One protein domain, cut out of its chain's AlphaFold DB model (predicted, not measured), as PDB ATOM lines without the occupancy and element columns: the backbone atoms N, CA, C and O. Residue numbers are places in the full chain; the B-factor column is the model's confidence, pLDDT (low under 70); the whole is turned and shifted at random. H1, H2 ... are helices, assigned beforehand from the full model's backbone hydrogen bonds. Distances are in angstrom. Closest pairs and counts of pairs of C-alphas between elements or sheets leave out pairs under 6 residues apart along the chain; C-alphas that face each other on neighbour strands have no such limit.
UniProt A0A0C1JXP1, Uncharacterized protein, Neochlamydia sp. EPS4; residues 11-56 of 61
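What this domain is: This is residues 11 to 56 of the 61 residues of an uncharacterized protein of Neochlamydia sp. EPS4 (UniProt A0A0C1JXP1). A short helix, H1, sits near the beginning of a longer one, H2, nearly crosswise to it, and between them the chain makes a wide open loop whose tip, residues 26 to 31, sticks out. After H2, residues 50 to 56 fold back toward it. The printed part has 46 residues with two named helices, H1 then H2, and no named strand; its class is all helix, though under half of the residues are in named elements. The whole is loose, radius of gyration of the C-alphas 12.5 A, and flat, spanning 31 by 28 by 11 A.

Where its parts are: H1 is residues 11 to 17, from C-alpha 11 at (235.147, 337.200, 286.186). H2 is residues 36 to 49, 19.9 A long, ending with C-alpha 49 at (221.208, 328.258, 300.987).

How they stand to each other: H1 and H2 are close but not clearly touching; their closest C-alphas, of Trp 13 and Arg 37, are 7.1 A apart. They run opposite ways at a steep tilt of 69 degrees, only just short of about perpendicular. In H1 and H2 every O i to N i+4 pair is within hydrogen-bond range.

The domain as a whole: The C-alphas farthest apart, of Ile 11 and Lys 29, are 32.5 A apart. The printed part has no cut. The link of 18 residues is long. Residues 24 to 28 and 30 have pLDDT under 70.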
ATOM      1  N   ILE A  11     233.956 336.635 285.532       89.25
ATOM      2  CA  ILE A  11     235.147 337.200 286.186       89.25
ATOM      3  C   ILE A  11     235.535 336.372 287.417       89.25
ATOM      4  O   ILE A  11     236.689 335.970 287.559       89.25
ATOM      5  N   GLN A  12     234.572 336.069 288.294       87.81
ATOM      6  CA  GLN A  12     234.824 335.233 289.474       87.81
ATOM      7  C   GLN A  12     235.261 333.822 289.069       87.81
ATOM      8  O   GLN A  12     236.154 333.242 289.687       87.81
ATOM      9  N   TRP A  13     234.666 333.290 288.000       89.00
ATOM     10  CA  TRP A  13     235.038 331.992 287.458       89.00
ATOM     11  C   TRP A  13     236.482 331.965 286.943       89.00
ATOM     12  O   TRP A  13     237.196 330.997 287.201       89.00
ATOM     13  N   ILE A  14     236.941 333.017 286.257       89.50
ATOM     14  CA  ILE A  14     238.328 333.125 285.774       89.50
ATOM     15  C   ILE A  14     239.320 333.067 286.937       89.50
ATOM     16  O   ILE A  14     240.314 332.348 286.841       89.50
ATOM     17  N   ILE A  15     239.031 333.771 288.034       90.25
ATOM     18  CA  ILE A  15     239.875 333.770 289.237       90.25
ATOM     19  C   ILE A  15     239.892 332.370 289.860       90.25
ATOM     20  O   ILE A  15     240.958 331.807 290.098       90.25
ATOM     21  N   LEU A  16     238.718 331.765 290.067       86.31
ATOM     22  CA  LEU A  16     238.602 330.451 290.705       86.31
ATOM     23  C   LEU A  16     239.270 329.337 289.884       86.31
ATOM     24  O   LEU A  16     239.910 328.444 290.441       86.31
ATOM     25  N   LYS A  17     239.151 329.393 288.551       87.31
ATOM     26  CA  LYS A  17     239.702 328.392 287.626       87.31
ATOM     27  C   LYS A  17     241.212 328.209 287.791       87.31
ATOM     28  O   LYS A  17     241.699 327.106 287.561       87.31
ATOM     29  N   GLN A  18     241.940 329.250 288.188       88.06
ATOM     30  CA  GLN A  18     243.393 329.186 288.376       88.06
ATOM     31  C   GLN A  18     243.806 328.292 289.552       88.06
ATOM     32  O   GLN A  18     244.891 327.720 289.524       88.06
ATOM     33  N   PHE A  19     242.935 328.134 290.551       86.94
ATOM     34  CA  PHE A  19     243.188 327.310 291.737       86.94
ATOM     35  C   PHE A  19     242.739 325.855 291.571       86.94
ATOM     36  O   PHE A  19     243.017 325.015 292.426       86.94
ATOM     37  N   LEU A  20     242.020 325.546 290.491       85.12
ATOM     38  CA  LEU A  20     241.499 324.211 290.234       85.12
ATOM     39  C   LEU A  20     242.510 323.371 289.443       85.12
ATOM     40  O   LEU A  20     243.221 323.896 288.583       85.12
ATOM     41  N   PRO A  21     242.554 322.047 289.672       82.94
ATOM     42  CA  PRO A  21     243.417 321.165 288.902       82.94
ATOM     43  C   PRO A  21     243.039 321.220 287.414       82.94
ATOM     44  O   PRO A  21     241.909 320.910 287.019       82.94
ATOM     45  N   GLN A  22     244.004 321.629 286.584       73.25
ATOM     46  CA  GLN A  22     243.813 321.780 285.137       73.25
ATOM     47  C   GLN A  22     243.637 320.433 284.430       73.25
ATOM     48  O   GLN A  22     242.939 320.348 283.422       73.25
ATOM     49  N   SER A  23     244.245 319.378 284.976       70.06
ATOM     50  CA  SER A  23     244.029 318.010 284.525       70.06
ATOM     51  C   SER A  23     242.915 317.386 285.366       70.06
ATOM     52  O   SER A  23     243.098 317.223 286.577       70.06
ATOM     53  N   PRO A  24     241.746 317.065 284.781       67.06
ATOM     54  CA  PRO A  24     240.742 316.317 285.509       67.06
ATOM     55  C   PRO A  24     241.326 314.942 285.861       67.06
ATOM     56  O   PRO A  24     241.883 314.278 284.978       67.06
ATOM     57  N   PRO A  25     241.235 314.499 287.128       67.06
ATOM     58  CA  PRO A  25     241.686 313.165 287.498       67.06
ATOM     59  C   PRO A  25     240.990 312.135 286.604       67.06
ATOM     60  O   PRO A  25     239.820 312.300 286.253       67.06
ATOM     61  N   LYS A  26     241.716 311.081 286.202       64.94
ATOM     62  CA  LYS A  26     241.151 309.994 285.389       64.94
ATOM     63  C   LYS A  26     239.863 309.510 286.052       64.94
ATOM     64  O   LYS A  26     239.898 308.937 287.139       64.94
ATOM     65  N   ASN A  27     238.729 309.729 285.392       64.44
ATOM     66  CA  ASN A  27     237.463 309.223 285.892       64.44
ATOM     67  C   ASN A  27     237.528 307.699 285.910       64.44
ATOM     68  O   ASN A  27     237.664 307.063 284.867       64.44
ATOM     69  N   LEU A  28     237.376 307.119 287.100       62.25
ATOM     70  CA  LEU A  28     237.473 305.679 287.366       62.25
ATOM     71  C   LEU A  28     236.451 304.820 286.586       62.25
ATOM     72  O   LEU A  28     236.471 303.600 286.696       62.25
ATOM     73  N   LYS A  29     235.530 305.430 285.822       71.00
ATOM     74  CA  LYS A  29     234.380 304.762 285.185       71.00
ATOM     75  C   LYS A  29     234.060 305.225 283.752       71.00
ATOM     76  O   LYS A  29     232.925 305.065 283.316       71.00
ATOM     77  N   GLY A  30     234.994 305.858 283.036       68.06
ATOM     78  CA  GLY A  30     234.788 306.245 281.624       68.06
ATOM     79  C   GLY A  30     233.722 307.326 281.372       68.06
ATOM     80  O   GLY A  30     233.401 307.621 280.227       68.06
ATOM     81  N   LYS A  31     233.171 307.940 282.426       70.44
ATOM     82  CA  LYS A  31     232.259 309.082 282.301       70.44
ATOM     83  C   LYS A  31     233.047 310.356 281.976       70.44
ATOM     84  O   LYS A  31     234.160 310.507 282.489       70.44
ATOM     85  N   PRO A  32     232.495 311.286 281.176       73.25
ATOM     86  CA  PRO A  32     233.118 312.587 280.973       73.25
ATOM     87  C   PRO A  32     233.214 313.339 282.305       73.25
ATOM     88  O   PRO A  32     232.349 313.208 283.174       73.25
ATOM     89  N   HIS A  33     234.290 314.106 282.480       77.75
ATOM     90  CA  HIS A  33     234.475 314.929 283.674       77.75
ATOM     91  C   HIS A  33     233.392 315.997 283.738       77.75
ATOM     92  O   HIS A  33     233.138 316.692 282.754       77.75
ATOM     93  N   THR A  34     232.753 316.131 284.901       80.88
ATOM     94  CA  THR A  34     231.779 317.208 285.099       80.88
ATOM     95  C   THR A  34     232.541 318.534 285.101       80.88
ATOM     96  O   THR A  34     233.522 318.651 285.834       80.88
ATOM     97  N   PRO A  35     232.125 319.545 284.315       84.81
ATOM     98  CA  PRO A  35     232.817 320.826 284.279       84.81
ATOM     99  C   PRO A  35     232.966 321.406 285.684       84.81
ATOM    100  O   PRO A  35     231.980 321.520 286.415       84.81
ATOM    101  N   TRP A  36     234.181 321.823 286.046       84.44
ATOM    102  CA  TRP A  36     234.465 322.361 287.378       84.44
ATOM    103  C   TRP A  36     233.535 323.520 287.764       84.44
ATOM    104  O   TRP A  36     233.097 323.592 288.905       84.44
ATOM    105  N   ARG A  37     233.144 324.366 286.799       86.38
ATOM    106  CA  ARG A  37     232.200 325.476 287.023       86.38
ATOM    107  C   ARG A  37     230.876 324.998 287.592       86.38
ATOM    108  O   ARG A  37     230.333 325.624 288.496       86.38
ATOM    109  N   LYS A  38     230.380 323.872 287.079       85.06
ATOM    110  CA  LYS A  38     229.128 323.268 287.528       85.06
ATOM    111  C   LYS A  38     229.266 322.774 288.966       85.06
ATOM    112  O   LYS A  38     228.431 323.114 289.788       85.06
ATOM    113  N   ILE A  39     230.356 322.069 289.273       86.31
ATOM    114  CA  ILE A  39     230.645 321.563 290.625       86.31
ATOM    115  C   ILE A  39     230.722 322.719 291.631       86.31
ATOM    116  O   ILE A  39     230.059 322.682 292.665       86.31
ATOM    117  N   CYS A  40     231.495 323.762 291.326       88.19
ATOM    118  CA  CYS A  40     231.689 324.876 292.250       88.19
ATOM    119  C   CYS A  40     230.412 325.715 292.426       88.19
ATOM    120  O   CYS A  40     230.120 326.129 293.545       88.19
ATOM    121  N   ASN A  41     229.619 325.916 291.366       88.56
ATOM    122  CA  ASN A  41     228.301 326.551 291.481       88.56
ATOM    123  C   ASN A  41     227.369 325.745 292.389       88.56
ATOM    124  O   ASN A  41     226.724 326.322 293.259       88.56
ATOM    125  N   SER A  42     227.313 324.424 292.211       86.62
ATOM    126  CA  SER A  42     226.473 323.561 293.040       86.62
ATOM    127  C   SER A  42     226.871 323.630 294.511       86.62
ATOM    128  O   SER A  42     226.025 323.851 295.374       86.62
ATOM    129  N   LEU A  43     228.172 323.518 294.790       87.25
ATOM    130  CA  LEU A  43     228.702 323.556 296.148       87.25
ATOM    131  C   LEU A  43     228.404 324.890 296.843       87.25
ATOM    132  O   LEU A  43     227.950 324.906 297.984       87.25
ATOM    133  N   LEU A  44     228.623 326.012 296.157       85.88
ATOM    134  CA  LEU A  44     228.346 327.327 296.731       85.88
ATOM    135  C   LEU A  44     226.857 327.596 296.896       85.88
ATOM    136  O   LEU A  44     226.475 328.234 297.870       85.88
ATOM    137  N   TRP A  45     226.014 327.086 295.999       85.75
ATOM    138  CA  TRP A  45     224.569 327.176 296.164       85.75
ATOM    139  C   TRP A  45     224.108 326.448 297.433       85.75
ATOM    140  O   TRP A  45     223.330 326.999 298.210       85.75
ATOM    141  N   ILE A  46     224.640 325.248 297.686       86.81
ATOM    142  CA  ILE A  46     224.385 324.463 298.904       86.81
ATOM    143  C   ILE A  46     224.832 325.242 300.142       86.81
ATOM    144  O   ILE A  46     224.046 325.428 301.065       86.81
ATOM    145  N   VAL A  47     226.065 325.759 300.146       85.75
ATOM    146  CA  VAL A  47     226.607 326.520 301.286       85.75
ATOM    147  C   VAL A  47     225.835 327.824 301.524       85.75
ATOM    148  O   VAL A  47     225.565 328.169 302.669       85.75
ATOM    149  N   ALA A  48     225.444 328.537 300.466       84.50
ATOM    150  CA  ALA A  48     224.719 329.801 300.572       84.50
ATOM    151  C   ALA A  48     223.266 329.623 301.038       84.50
ATOM    152  O   ALA A  48     222.730 330.493 301.723       84.50
ATOM    153  N   THR A  49     222.617 328.520 300.654       83.38
ATOM    154  CA  THR A  49     221.208 328.258 300.987       83.38
ATOM    155  C   THR A  49     221.023 327.369 302.215       83.38
ATOM    156  O   THR A  49     219.932 327.343 302.777       83.38
ATOM    157  N   GLY A  50     222.054 326.627 302.626       83.75
ATOM    158  CA  GLY A  50     221.947 325.576 303.641       83.75
ATOM    159  C   GLY A  50     221.118 324.365 303.194       83.75
ATOM    160  O   GLY A  50     220.764 323.526 304.019       83.75
ATOM    161  N   SER A  51     220.776 324.281 301.905       84.19
ATOM    162  CA  SER A  51     219.968 323.196 301.340       84.19
ATOM    163  C   SER A  51     220.798 321.927 301.167       84.19
ATOM    164  O   SER A  51     222.025 321.969 301.165       84.19
ATOM    165  N   ARG A  52     220.149 320.776 300.982       83.12
ATOM    166  CA  ARG A  52     220.873 319.527 300.710       83.12
ATOM    167  C   ARG A  52     221.226 319.452 299.229       83.12
ATOM    168  O   ARG A  52     220.551 320.036 298.389       83.12
ATOM    169  N   ASP A  53     222.224 318.639 298.897       80.38
ATOM    170  CA  ASP A  53     222.595 318.364 297.501       80.38
ATOM    171  C   ASP A  53     221.421 317.785 296.681       80.38
ATOM    172  O   ASP A  53     221.283 318.042 295.490       80.38
ATOM    173  N   CYS A  54     220.489 317.077 297.329       81.25
ATOM    174  CA  CYS A  54     219.268 316.583 296.685       81.25
ATOM    175  C   CYS A  54     218.313 317.698 296.227       81.25
ATOM    176  O   CYS A  54     217.517 317.474 295.315       81.25
ATOM    177  N   ASP A  55     218.384 318.868 296.863       82.12
ATOM    178  CA  ASP A  55     217.523 320.022 296.598       82.12
ATOM    179  C   ASP A  55     218.122 320.936 295.506       82.12
ATOM    180  O   ASP A  55     217.548 321.975 295.173       82.12
ATOM    181  N   LEU A  56     219.275 320.555 294.940       79.19
ATOM    182  CA  LEU A  56     219.979 321.336 293.933       79.19
ATOM    183  C   LEU A  56     219.087 321.570 292.698       79.19
ATOM    184  O   LEU A  56     218.572 320.599 292.123       79.19
TER     185      LEU A  56